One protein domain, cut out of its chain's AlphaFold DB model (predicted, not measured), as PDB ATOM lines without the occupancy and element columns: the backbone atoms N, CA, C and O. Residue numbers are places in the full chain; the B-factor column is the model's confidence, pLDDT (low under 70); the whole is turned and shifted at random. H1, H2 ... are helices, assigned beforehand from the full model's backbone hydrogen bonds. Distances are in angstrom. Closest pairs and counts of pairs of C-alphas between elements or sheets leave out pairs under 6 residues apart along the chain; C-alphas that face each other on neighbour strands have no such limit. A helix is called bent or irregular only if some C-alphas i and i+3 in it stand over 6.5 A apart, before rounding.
ATOM      1  N   ASP A 516     -18.204  33.343  17.318       75.06
ATOM      2  CA  ASP A 516     -18.919  33.685  16.067       75.06
ATOM      3  C   ASP A 516     -18.712  32.665  14.924       75.06
ATOM      4  O   ASP A 516     -17.936  32.830  13.976       75.06
ATOM      5  N   LEU A 517     -19.512  31.598  14.956       78.88
ATOM      6  CA  LEU A 517     -19.603  30.619  13.864       78.88
ATOM      7  C   LEU A 517     -20.047  31.235  12.521       78.88
ATOM      8  O   LEU A 517     -19.714  30.710  11.454       78.88
ATOM      9  N   GLY A 518     -20.829  32.315  12.551       82.19
ATOM     10  CA  GLY A 518     -21.313  32.984  11.349       82.19
ATOM     11  C   GLY A 518     -20.164  33.592  10.551       82.19
ATOM     12  O   GLY A 518     -20.104  33.387   9.335       82.19
ATOM     13  N   ALA A 519     -19.249  34.289  11.225       80.06
ATOM     14  CA  ALA A 519     -18.044  34.855  10.621       80.06
ATOM     15  C   ALA A 519     -17.171  33.763   9.978       80.06
ATOM     16  O   ALA A 519     -16.820  33.861   8.799       80.06
ATOM     17  N   LEU A 520     -16.930  32.658  10.697       83.25
ATOM     18  CA  LEU A 520     -16.193  31.503  10.173       83.25
ATOM     19  C   LEU A 520     -16.805  30.960   8.875       83.25
ATOM     20  O   LEU A 520     -16.104  30.751   7.886       83.25
ATOM     21  N   LEU A 521     -18.115  30.709   8.860       87.81
ATOM     22  CA  LEU A 521     -18.775  30.125   7.692       87.81
ATOM     23  C   LEU A 521     -18.769  31.075   6.491       87.81
ATOM     24  O   LEU A 521     -18.626  30.613   5.359       87.81
ATOM     25  N   ARG A 522     -18.897  32.390   6.715       88.69
ATOM     26  CA  ARG A 522     -18.799  33.392   5.642       88.69
ATOM     27  C   ARG A 522     -17.376  33.491   5.093       88.69
ATOM     28  O   ARG A 522     -17.213  33.544   3.873       88.69
ATOM     29  N   ARG A 523     -16.357  33.408   5.956       87.94
ATOM     30  CA  ARG A 523     -14.948  33.291   5.549       87.94
ATOM     31  C   ARG A 523     -14.724  32.059   4.671       87.94
ATOM     32  O   ARG A 523     -14.228  32.194   3.553       87.94
ATOM     33  N   GLU A 524     -15.139  30.877   5.127       89.25
ATOM     34  CA  GLU A 524     -14.977  29.630   4.364       89.25
ATOM     35  C   GLU A 524     -15.772  29.635   3.052       89.25
ATOM     36  O   GLU A 524     -15.296  29.125   2.039       89.25
ATOM     37  N   LEU A 525     -16.952  30.263   3.025       92.38
ATOM     38  CA  LEU A 525     -17.720  30.472   1.797       92.38
ATOM     39  C   LEU A 525     -16.958  31.348   0.792       92.38
ATOM     40  O   LEU A 525     -16.944  31.050  -0.406       92.38
ATOM     41  N   GLY A 526     -16.306  32.408   1.273       91.62
ATOM     42  CA  GLY A 526     -15.435  33.251   0.464       91.62
ATOM     43  C   GLY A 526     -14.249  32.476  -0.113       91.62
ATOM     44  O   GLY A 526     -14.027  32.512  -1.326       91.62
ATOM     45  N   LEU A 527     -13.544  31.714   0.730       91.31
ATOM     46  CA  LEU A 527     -12.423  30.861   0.322       91.31
ATOM     47  C   LEU A 527     -12.856  29.825  -0.724       91.31
ATOM     48  O   LEU A 527     -12.216  29.701  -1.767       91.31
ATOM     49  N   ALA A 528     -13.987  29.149  -0.506       92.56
ATOM     50  CA  ALA A 528     -14.561  28.201  -1.458       92.56
ATOM     51  C   ALA A 528     -14.842  28.844  -2.827       92.56
ATOM     52  O   ALA A 528     -14.549  28.249  -3.863       92.56
ATOM     53  N   CYS A 529     -15.359  30.078  -2.856       92.88
ATOM     54  CA  CYS A 529     -15.614  30.787  -4.111       92.88
ATOM     55  C   CYS A 529     -14.326  31.171  -4.853       92.88
ATOM     56  O   CYS A 529     -14.304  31.100  -6.081       92.88
ATOM     57  N   VAL A 530     -13.259  31.553  -4.145       92.06
ATOM     58  CA  VAL A 530     -11.949  31.828  -4.764       92.06
ATOM     59  C   VAL A 530     -11.334  30.539  -5.309       92.06
ATOM     60  O   VAL A 530     -10.895  30.504  -6.460       92.06
ATOM     61  N   LEU A 531     -11.366  29.458  -4.525       90.88
ATOM     62  CA  LEU A 531     -10.865  28.151  -4.947       90.88
ATOM     63  C   LEU A 531     -11.591  27.624  -6.182       90.88
ATOM     64  O   LEU A 531     -10.925  27.130  -7.091       90.88
ATOM     65  N   ALA A 532     -12.914  27.799  -6.260       89.00
ATOM     66  CA  ALA A 532     -13.719  27.358  -7.396       89.00
ATOM     67  C   ALA A 532     -13.240  27.941  -8.738       89.00
ATOM     68  O   ALA A 532     -13.372  27.293  -9.769       89.00
ATOM     69  N   VAL A 533     -12.664  29.147  -8.759       86.94
ATOM     70  CA  VAL A 533     -12.137  29.760  -9.997       86.94
ATOM     71  C   VAL A 533     -10.619  29.684 -10.131       86.94
ATOM     72  O   VAL A 533     -10.064  30.062 -11.174       86.94
ATOM     73  N   SER A 534      -9.939  29.167  -9.112       86.06
ATOM     74  CA  SER A 534      -8.509  28.876  -9.156       86.06
ATOM     75  C   SER A 534      -8.206  27.672 -10.064       86.06
ATOM     76  O   SER A 534      -9.105  27.025 -10.603       86.06
ATOM     77  N   SER A 535      -6.925  27.393 -10.290       79.94
ATOM     78  CA  SER A 535      -6.459  26.153 -10.929       79.94
ATOM     79  C   SER A 535      -6.030  25.088  -9.913       79.94
ATOM     80  O   SER A 535      -5.411  24.104 -10.308       79.94
ATOM     81  N   LEU A 536      -6.288  25.308  -8.619       83.75
ATOM     82  CA  LEU A 536      -5.828  24.440  -7.537       83.75
ATOM     83  C   LEU A 536      -6.701  23.182  -7.428       83.75
ATOM     84  O   LEU A 536      -7.897  23.215  -7.710       83.75
ATOM     85  N   GLU A 537      -6.099  22.076  -6.989       82.50
ATOM     86  CA  GLU A 537      -6.826  20.850  -6.648       82.50
ATOM     87  C   GLU A 537      -7.483  21.034  -5.273       82.50
ATOM     88  O   GLU A 537      -6.820  21.332  -4.278       82.50
ATOM     89  N   THR A 538      -8.814  20.962  -5.230       84.19
ATOM     90  CA  THR A 538      -9.588  21.389  -4.055       84.19
ATOM     91  C   THR A 538     -10.075  20.236  -3.187       84.19
ATOM     92  O   THR A 538     -10.701  20.491  -2.160       84.19
ATOM     93  N   ASP A 539      -9.842  18.977  -3.561       86.75
ATOM     94  CA  ASP A 539     -10.448  17.835  -2.870       86.75
ATOM     95  C   ASP A 539      -9.822  17.632  -1.488       86.75
ATOM     96  O   ASP A 539     -10.543  17.487  -0.491       86.75
ATOM     97  N   ALA A 540      -8.491  17.723  -1.411       84.56
ATOM     98  CA  ALA A 540      -7.767  17.710  -0.144       84.56
ATOM     99  C   ALA A 540      -8.147  18.911   0.735       84.56
ATOM    100  O   ALA A 540      -8.385  18.742   1.933       84.56
ATOM    101  N   TYR A 541      -8.265  20.106   0.139       86.38
ATOM    102  CA  TYR A 541      -8.701  21.310   0.849       86.38
ATOM    103  C   TYR A 541     -10.080  21.116   1.468       86.38
ATOM    104  O   TYR A 541     -10.261  21.281   2.668       86.38
ATOM    105  N   ARG A 542     -11.043  20.698   0.650       90.12
ATOM    106  CA  ARG A 542     -12.438  20.486   1.024       90.12
ATOM    107  C   ARG A 542     -12.593  19.462   2.137       90.12
ATOM    108  O   ARG A 542     -13.279  19.735   3.120       90.12
ATOM    109  N   SER A 543     -11.957  18.297   1.997       87.69
ATOM    110  CA  SER A 543     -11.995  17.252   3.026       87.69
ATOM    111  C   SER A 543     -11.415  17.752   4.347       87.69
ATOM    112  O   SER A 543     -12.014  17.560   5.405       87.69
ATOM    113  N   ASP A 544     -10.275  18.441   4.291       86.19
ATOM    114  CA  ASP A 544      -9.620  18.963   5.479       86.19
ATOM    115  C   ASP A 544     -10.417  20.085   6.153       86.19
ATOM    116  O   ASP A 544     -10.619  20.029   7.362       86.19
ATOM    117  N   THR A 545     -10.957  21.041   5.398       86.88
ATOM    118  CA  THR A 545     -11.777  22.136   5.936       86.88
ATOM    119  C   THR A 545     -13.035  21.607   6.629       86.88
ATOM    120  O   THR A 545     -13.319  21.985   7.766       86.88
ATOM    121  N   TYR A 546     -13.780  20.689   6.002       89.69
ATOM    122  CA  TYR A 546     -14.979  20.132   6.636       89.69
ATOM    123  C   TYR A 546     -14.657  19.368   7.920       89.69
ATOM    124  O   TYR A 546     -15.296  19.602   8.944       89.69
ATOM    125  N   ARG A 547     -13.648  18.495   7.870       84.75
ATOM    126  CA  ARG A 547     -13.269  17.612   8.978       84.75
ATOM    127  C   ARG A 547     -12.604  18.355  10.138       84.75
ATOM    128  O   ARG A 547     -12.873  18.036  11.291       84.75
ATOM    129  N   CYS A 548     -11.707  19.295   9.848       79.12
ATOM    130  CA  CYS A 548     -10.882  19.961  10.861       79.12
ATOM    131  C   CYS A 548     -11.474  21.282  11.350       79.12
ATOM    132  O   CYS A 548     -11.301  21.603  12.521       79.12
ATOM    133  N   GLU A 549     -12.149  22.046  10.485       80.69
ATOM    134  CA  GLU A 549     -12.572  23.413  10.811       80.69
ATOM    135  C   GLU A 549     -14.079  23.515  11.069       80.69
ATOM    136  O   GLU A 549     -14.500  24.092  12.074       80.69
ATOM    137  N   ILE A 550     -14.902  22.970  10.170       87.69
ATOM    138  CA  ILE A 550     -16.345  23.247  10.164       87.69
ATOM    139  C   ILE A 550     -17.116  22.279  11.070       87.69
ATOM    140  O   ILE A 550     -17.841  22.722  11.962       87.69
ATOM    141  N   ALA A 551     -16.986  20.964  10.859       88.44
ATOM    142  CA  ALA A 551     -17.797  19.969  11.566       88.44
ATOM    143  C   ALA A 551     -17.617  20.014  13.099       88.44
ATOM    144  O   ALA A 551     -18.636  20.050  13.795       88.44
ATOM    145  N   PRO A 552     -16.390  20.105  13.661       84.94
ATOM    146  CA  PRO A 552     -16.209  20.149  15.113       84.94
ATOM    147  C   PRO A 552     -16.888  21.355  15.775       84.94
ATOM    148  O   PRO A 552     -17.518  21.198  16.824       84.94
ATOM    149  N   ARG A 553     -16.805  22.539  15.149       83.81
ATOM    150  CA  ARG A 553     -17.415  23.780  15.654       83.81
ATOM    151  C   ARG A 553     -18.931  23.779  15.495       83.81
ATOM    152  O   ARG A 553     -19.631  24.195  16.412       83.81
ATOM    153  N   LEU A 554     -19.452  23.242  14.388       86.38
ATOM    154  CA  LEU A 554     -20.896  23.057  14.224       86.38
ATOM    155  C   LEU A 554     -21.476  22.133  15.290       86.38
ATOM    156  O   LEU A 554     -22.493  22.472  15.889       86.38
ATOM    157  N   VAL A 555     -20.830  20.994  15.555       88.19
ATOM    158  CA  VAL A 555     -21.268  20.079  16.617       88.19
ATOM    159  C   VAL A 555     -21.253  20.787  17.969       88.19
ATOM    160  O   VAL A 555     -22.192  20.627  18.741       88.19
ATOM    161  N   ASP A 556     -20.223  21.579  18.269       82.88
ATOM    162  CA  ASP A 556     -20.140  22.285  19.548       82.88
ATOM    163  C   ASP A 556     -21.223  23.362  19.710       82.88
ATOM    164  O   ASP A 556     -21.923  23.386  20.722       82.88
ATOM    165  N   VAL A 557     -21.444  24.188  18.686       79.81
ATOM    166  CA  VAL A 557     -22.478  25.236  18.694       79.81
ATOM    167  C   VAL A 557     -23.882  24.644  18.778       79.81
ATOM    168  O   VAL A 557     -24.697  25.093  19.582       79.81
ATOM    169  N   LEU A 558     -24.174  23.604  17.993       83.94
ATOM    170  CA  LEU A 558     -25.492  22.965  17.988       83.94
ATOM    171  C   LEU A 558     -25.843  22.315  19.338       83.94
ATOM    172  O   LEU A 558     -27.023  22.177  19.659       83.94
ATOM    173  N   LEU A 559     -24.840  21.924  20.129       83.62
ATOM    174  CA  LEU A 559     -25.028  21.341  21.461       83.62
ATOM    175  C   LEU A 559     -25.096  22.378  22.586       83.62
ATOM    176  O   LEU A 559     -25.543  22.049  23.684       83.62
ATOM    177  N   ASN A 560     -24.698  23.623  22.321       73.81
ATOM    178  CA  ASN A 560     -24.662  24.705  23.296       73.81
ATOM    179  C   ASN A 560     -25.583  25.860  22.859       73.81
ATOM    180  O   ASN A 560     -25.106  26.911  22.433       73.81
ATOM    181  N   PRO A 561     -26.915  25.728  23.021       53.38
ATOM    182  CA  PRO A 561     -27.895  26.722  22.564       53.38
ATOM    183  C   PRO A 561     -27.785  28.101  23.236       53.38
ATOM    184  O   PRO A 561     -28.457  29.036  22.816       53.38
ATOM    185  N   GLY A 562     -26.971  28.234  24.289       54.50
ATOM    186  CA  GLY A 562     -26.656  29.519  24.917       54.50
ATOM    187  C   GLY A 562     -25.536  30.310  24.229       54.50
ATOM    188  O   GLY A 562     -25.367  31.476  24.566       54.50
ATOM    189  N   LEU A 563     -24.779  29.700  23.302       53.34
ATOM    190  CA  LEU A 563     -23.652  30.339  22.606       53.34
ATOM    191  C   LEU A 563     -24.057  31.012  21.291       53.34
ATOM    192  O   LEU A 563     -23.422  31.977  20.899       53.34
ATOM    193  N   LEU A 564     -25.146  30.582  20.653       50.75
ATOM    194  CA  LEU A 564     -25.724  31.232  19.477       50.75
ATOM    195  C   LEU A 564     -27.234  31.014  19.482       50.75
ATOM    196  O   LEU A 564     -27.728  29.953  19.865       50.75
ATOM    197  N   VAL A 565     -27.975  32.010  19.004       50.66
ATOM    198  CA  VAL A 565     -29.393  31.866  18.682       50.66
ATOM    199  C   VAL A 565     -29.492  30.843  17.546       50.66
ATOM    200  O   VAL A 565     -29.464  31.206  16.376       50.66
ATOM    201  N   ILE A 566     -29.628  29.551  17.875       53.22
ATOM    202  CA  ILE A 566     -29.880  28.443  16.923       53.22
ATOM    203  C   ILE A 566     -31.075  28.758  15.989       53.22
ATOM    204  O   ILE A 566     -31.250  28.135  14.946       53.22
ATOM    205  N   ALA A 567     -31.887  29.760  16.343       61.47
ATOM    206  CA  ALA A 567     -33.000  30.258  15.557       61.47
ATOM    207  C   ALA A 567     -32.644  31.247  14.426       61.47
ATOM    208  O   ALA A 567     -33.557  31.528  13.658       61.47
ATOM    209  N   ASP A 568     -31.414  31.773  14.283       80.44
ATOM    210  CA  ASP A 568     -31.087  32.658  13.147       80.44
ATOM    211  C   ASP A 568     -31.002  31.847  11.836       80.44
ATOM    212  O   ASP A 568     -30.054  31.074  11.629       80.44
ATOM    213  N   PRO A 569     -31.953  32.018  10.898       87.81
ATOM    214  CA  PRO A 569     -31.948  31.273   9.646       87.81
ATOM    215  C   PRO A 569     -30.767  31.634   8.723       87.81
ATOM    216  O   PRO A 569     -30.505  30.899   7.767       87.81
ATOM    217  N   SER A 570     -30.038  32.728   8.983       87.25
ATOM    218  CA  SER A 570     -28.839  33.136   8.230       87.25
ATOM    219  C   SER A 570     -27.727  32.093   8.309       87.25
ATOM    220  O   SER A 570     -26.991  31.895   7.339       87.25
ATOM    221  N   LEU A 571     -27.633  31.376   9.434       87.12
ATOM    222  CA  LEU A 571     -26.671  30.292   9.605       87.12
ATOM    223  C   LEU A 571     -26.945  29.163   8.605       87.12
ATOM    224  O   LEU A 571     -26.067  28.769   7.840       87.12
ATOM    225  N   SER A 572     -28.195  28.696   8.560       90.25
ATOM    226  CA  SER A 572     -28.640  27.646   7.632       90.25
ATOM    227  C   SER A 572     -28.458  28.071   6.173       90.25
ATOM    228  O   SER A 572     -27.982  27.292   5.348       90.25
ATOM    229  N   ALA A 573     -28.771  29.334   5.862       93.56
ATOM    230  CA  ALA A 573     -28.549  29.914   4.541       93.56
ATOM    231  C   ALA A 573     -27.060  29.912   4.151       93.56
ATOM    232  O   ALA A 573     -26.719  29.510   3.042       93.56
ATOM    233  N   THR A 574     -26.168  30.298   5.067       93.12
ATOM    234  CA  THR A 574     -24.717  30.323   4.820       93.12
ATOM    235  C   THR A 574     -24.157  28.913   4.635       93.12
ATOM    236  O   THR A 574     -23.380  28.687   3.712       93.12
ATOM    237  N   VAL A 575     -24.602  27.938   5.437       93.38
ATOM    238  CA  VAL A 575     -24.213  26.526   5.271       93.38
ATOM    239  C   VAL A 575     -24.682  25.980   3.923       93.38
ATOM    240  O   VAL A 575     -23.899  25.332   3.232       93.38
ATOM    241  N   ALA A 576     -25.912  26.288   3.501       93.50
ATOM    242  CA  ALA A 576     -26.414  25.876   2.191       93.50
ATOM    243  C   ALA A 576     -25.575  26.464   1.042       93.50
ATOM    244  O   ALA A 576     -25.248  25.754   0.091       93.50
ATOM    245  N   LEU A 577     -25.180  27.739   1.143       95.62
ATOM    246  CA  LEU A 577     -24.295  28.373   0.162       95.62
ATOM    247  C   LEU A 577     -22.902  27.743   0.169       95.62
ATOM    248  O   LEU A 577     -22.344  27.502  -0.898       95.62
ATOM    249  N   LEU A 578     -22.360  27.434   1.347       94.69
ATOM    250  CA  LEU A 578     -21.060  26.785   1.478       94.69
ATOM    251  C   LEU A 578     -21.067  25.394   0.839       94.69
ATOM    252  O   LEU A 578     -20.184  25.103   0.044       94.69
ATOM    253  N   VAL A 579     -22.095  24.580   1.097       92.81
ATOM    254  CA  VAL A 579     -22.264  23.260   0.462       92.81
ATOM    255  C   VAL A 579     -22.450  23.386  -1.056       92.81
ATOM    256  O   VAL A 579     -21.975  22.537  -1.805       92.81
ATOM    257  N   ALA A 580     -23.107  24.447  -1.536       91.62
ATOM    258  CA  ALA A 580     -23.235  24.710  -2.969       91.62
ATOM    259  C   ALA A 580     -21.906  25.131  -3.622       91.62
ATOM    260  O   ALA A 580     -21.666  24.786  -4.779       91.62
ATOM    261  N   ALA A 581     -21.055  25.871  -2.904       91.81
ATOM    262  CA  ALA A 581     -19.732  26.278  -3.379       91.81
ATOM    263  C   ALA A 581     -18.695  25.152  -3.291       91.81
ATOM    264  O   ALA A 581     -17.812  25.024  -4.134       91.81
ATOM    265  N   MET A 582     -18.806  24.338  -2.248       91.44
ATOM    266  CA  MET A 582     -17.866  23.296  -1.884       91.44
ATOM    267  C   MET A 582     -18.670  22.081  -1.394       91.44
ATOM    268  O   MET A 582     -18.956  21.978  -0.206       91.44
ATOM    269  N   PRO A 583     -19.069  21.160  -2.292       90.56
ATOM    270  CA  PRO A 583     -19.892  20.005  -1.931       90.56
ATOM    271  C   PRO A 583     -19.283  19.138  -0.824       90.56
ATOM    272  O   PRO A 583     -18.067  19.049  -0.685       90.56
ATOM    273  N   LEU A 584     -20.115  18.447  -0.050       89.25
ATOM    274  CA  LEU A 584     -19.616  17.587   1.028       89.25
ATOM    275  C   LEU A 584     -18.731  16.446   0.473       89.25
ATOM    276  O   LEU A 584     -19.079  15.864  -0.559       89.25
ATOM    277  N   LEU A 593     -22.801  14.021   7.393       92.69
ATOM    278  CA  LEU A 593     -23.496  14.257   6.125       92.69
ATOM    279  C   LEU A 593     -24.980  14.593   6.351       92.69
ATOM    280  O   LEU A 593     -25.496  15.550   5.769       92.69
ATOM    281  N   LEU A 594     -25.661  13.845   7.224       93.69
ATOM    282  CA  LEU A 594     -27.047  14.118   7.598       93.69
ATOM    283  C   LEU A 594     -27.197  15.471   8.311       93.69
ATOM    284  O   LEU A 594     -28.096  16.238   7.968       93.69
ATOM    285  N   MET A 595     -26.301  15.791   9.249       93.62
ATOM    286  CA  MET A 595     -26.292  17.064   9.975       93.62
ATOM    287  C   MET A 595     -26.186  18.252   9.011       93.62
ATOM    288  O   MET A 595     -27.010  19.166   9.075       93.62
ATOM    289  N   PHE A 596     -25.226  18.228   8.080       93.31
ATOM    290  CA  PHE A 596     -25.057  19.294   7.088       93.31
ATOM    291  C   PHE A 596     -26.264  19.427   6.162       93.31
ATOM    292  O   PHE A 596     -26.683  20.546   5.860       93.31
ATOM    293  N   ARG A 597     -26.839  18.305   5.714       93.12
ATOM    294  CA  ARG A 597     -28.019  18.319   4.844       93.12
ATOM    295  C   ARG A 597     -29.244  18.902   5.558       93.12
ATOM    296  O   ARG A 597     -29.916  19.752   4.982       93.12
ATOM    297  N   LEU A 598     -29.497  18.512   6.810       93.69
ATOM    298  CA  LEU A 598     -30.583  19.067   7.631       93.69
ATOM    299  C   LEU A 598     -30.394  20.564   7.883       93.69
ATOM    300  O   LEU A 598     -31.327  21.345   7.700       93.69
ATOM    301  N   LEU A 599     -29.176  20.982   8.228       91.75
ATOM    302  CA  LEU A 599     -28.876  22.392   8.452       91.75
ATOM    303  C   LEU A 599     -29.044  23.213   7.163       91.75
ATOM    304  O   LEU A 599     -29.688  24.256   7.178       91.75
ATOM    305  N   SER A 600     -28.578  22.698   6.022       91.88
ATOM    306  CA  SER A 600     -28.780  23.325   4.703       91.88
ATOM    307  C   SER A 600     -30.258  23.407   4.302       91.88
ATOM    308  O   SER A 600     -30.652  24.280   3.528       91.88
ATOM    309  N   ALA A 601     -31.091  22.499   4.817       91.00
ATOM    310  CA  ALA A 601     -32.532  22.488   4.593       91.00
ATOM    311  C   ALA A 601     -33.309  23.432   5.532       91.00
ATOM    312  O   ALA A 601     -34.521  23.571   5.365       91.00
ATOM    313  N   GLY A 602     -32.633  24.103   6.472       90.19
ATOM    314  CA  GLY A 602     -33.266  24.987   7.452       90.19
ATOM    315  C   GLY A 602     -33.862  24.249   8.652       90.19
ATOM    316  O   GLY A 602     -34.819  24.739   9.246       90.19
ATOM    317  N   GLU A 603     -33.313  23.084   9.011       91.75
ATOM    318  CA  GLU A 603     -33.765  22.251  10.136       91.75
ATOM    319  C   GLU A 603     -32.704  22.187  11.257       91.75
ATOM    320  O   GLU A 603     -32.117  21.128  11.509       91.75
ATOM    321  N   PRO A 604     -32.419  23.306  11.955       88.31
ATOM    322  CA  PRO A 604     -31.334  23.371  12.935       88.31
ATOM    323  C   PRO A 604     -31.585  22.491  14.170       88.31
ATOM    324  O   PRO A 604     -30.642  21.935  14.724       88.31
ATOM    325  N   THR A 605     -32.844  22.288  14.573       90.00
ATOM    326  CA  THR A 605     -33.204  21.389  15.685       90.00
ATOM    327  C   THR A 605     -32.872  19.930  15.361       90.00
ATOM    328  O   THR A 605     -32.279  19.229  16.180       90.00
ATOM    329  N   ALA A 606     -33.175  19.477  14.144       93.25
ATOM    330  CA  ALA A 606     -32.825  18.135  13.687       93.25
ATOM    331  C   ALA A 606     -31.310  17.978  13.459       93.25
ATOM    332  O   ALA A 606     -30.736  16.926  13.758       93.25
ATOM    333  N   ALA A 607     -30.635  19.033  12.991       92.81
ATOM    334  CA  ALA A 607     -29.177  19.063  12.925       92.81
ATOM    335  C   ALA A 607     -28.550  18.927  14.327       92.81
ATOM    336  O   ALA A 607     -27.642  18.119  14.505       92.81
ATOM    337  N   ALA A 608     -29.084  19.616  15.343       90.88
ATOM    338  CA  ALA A 608     -28.645  19.484  16.736       90.88
ATOM    339  C   ALA A 608     -28.911  18.089  17.319       90.88
ATOM    340  O   ALA A 608     -28.075  17.536  18.043       90.88
ATOM    341  N   ALA A 609     -30.031  17.465  16.946       92.94
ATOM    342  CA  ALA A 609     -30.289  16.076  17.305       92.94
ATOM    343  C   ALA A 609     -29.227  15.131  16.711       92.94
ATOM    344  O   ALA A 609     -28.745  14.222  17.390       92.94
ATOM    345  N   THR A 610     -28.799  15.394  15.473       94.69
ATOM    346  CA  THR A 610     -27.726  14.645  14.806       94.69
ATOM    347  C   THR A 610     -26.364  14.899  15.464       94.69
ATOM    348  O   THR A 610     -25.643  13.947  15.754       94.69
ATOM    349  N   ALA A 611     -26.049  16.151  15.810       92.81
ATOM    350  CA  ALA A 611     -24.849  16.517  16.569       92.81
ATOM    351  C   ALA A 611     -24.775  15.798  17.929       92.81
ATOM    352  O   ALA A 611     -23.704  15.357  18.348       92.81
ATOM    353  N   THR A 612     -25.921  15.600  18.590       92.44
ATOM    354  CA  THR A 612     -26.000  14.836  19.847       92.44
ATOM    355  C   THR A 612     -25.617  13.374  19.632       92.44
ATOM    356  O   THR A 612     -24.851  12.821  20.420       92.44
ATOM    357  N   LEU A 613     -26.082  12.755  18.540       92.69
ATOM    358  CA  LEU A 613     -25.716  11.379  18.187       92.69
ATOM    359  C   LEU A 613     -24.227  11.235  17.839       92.69
ATOM    360  O   LEU A 613     -23.638  10.206  18.171       92.69
ATOM    361  N   ILE A 614     -23.629  12.254  17.212       92.19
ATOM    362  CA  ILE A 614     -22.190  12.309  16.908       92.19
ATOM    363  C   ILE A 614     -21.373  12.394  18.206       92.19
ATOM    364  O   ILE A 614     -20.422  11.633  18.394       92.19
ATOM    365  N   ARG A 615     -21.740  13.303  19.121       91.38
ATOM    366  CA  ARG A 615     -20.973  13.560  20.352       91.38
ATOM    367  C   ARG A 615     -21.134  12.459  21.397       91.38
ATOM    368  O   ARG A 615     -20.150  12.087  22.036       91.38
ATOM    369  N   ASP A 616     -22.349  11.948  21.585       88.62
ATOM    370  CA  ASP A 616     -22.652  10.900  22.560       88.62
ATOM    371  C   ASP A 616     -23.328   9.681  21.902       88.62
ATOM    372  O   ASP A 616     -24.523   9.410  22.081       88.62
ATOM    373  N   PRO A 617     -22.552   8.840  21.196       84.81
ATOM    374  CA  PRO A 617     -23.071   7.615  20.600       84.81
ATOM    375  C   PRO A 617     -23.537   6.595  21.651       84.81
ATOM    376  O   PRO A 617     -24.119   5.569  21.292       84.81
ATOM    377  N   ARG A 618     -23.316   6.833  22.953       87.19
ATOM    378  CA  ARG A 618     -23.763   5.973  24.059       87.19
ATOM    379  C   ARG A 618     -24.962   6.542  24.816       87.19
ATOM    380  O   ARG A 618     -25.365   5.929  25.807       87.19
TER     381      ARG A 618
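Overview. This is residues 516 to 584 and 593 to 618 of the 848 residues of an uncharacterized protein of Microbacterium sp (UniProt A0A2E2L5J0). The long bent helix H2 folds back loosely along H1, H3 packs beside H1, and the helical hairpin of H4 and H5 crosses one end, with H4 on H3 and H5 on the arm H2b. The printed part has 95 residues with five named helices, H1 to H5 in chain order, and no named strand; its class is all helix. It is compact, with a radius of gyration of the C-alphas of 13.2 A, and spans 42 by 28 by 21 A.

Along the chain. H2, residues 539 to 559, was assigned as one helix by its hydrogen bonds but is bent: C-alphas 548 and 551 are 7.0 A apart. Its arms are H2a, residues 539 to 548, and H2b, residues 551 to 559. H1, residues 517 to 533, is 25.0 A long and begins at C-alpha 517 (-19.603, 30.619, 13.864). H3, residues 569 to 581, is 18.5 A long. H4 holds residues 593 to 600. H5, residues 604 to 615, is 16.1 A long and ends at C-alpha 615 (-20.973, 13.560, 20.352).

Arrangement. The arms of H2 stand at a shallow tilt of 32 degrees, only just short of steep. H2a and H1 are near each other. H2b only just touches H1, through residue 517 alone, with C-alphas 517 and 553 closest at 7.4 A. H2b touches H5 at a steep 67 degrees, only just short of perpendicular, closest at C-alphas 558 and 608, 4.9 A. H4 and H5, a hairpin, touch at a shallow 25 degrees, opposite ways, closest at C-alphas 595 and 607, 4.6 A. H4 touches H3 at a steep 57 degrees, C-alphas 576 and 600 being closest at 4.3 A. H3 touches H1 at a shallow 22 degrees, the same way, with C-alphas 525 and 578 closest at 5.0 A. Every O i to N i+4 pair is within hydrogen-bond range in H2a, H2b, H3, H4 and H5; in H1 12 of 13 are.

Size, cuts and confidence. The farthest C-alphas, those of Ser 535 and Arg 618, are 43.9 A apart. Residues 585 to 592 are not printed, and C-alphas 584 and 593 are 7.2 A apart across the cut. Of the links that are printed whole, none is long. Residues 561 to 567 have pLDDT under 70.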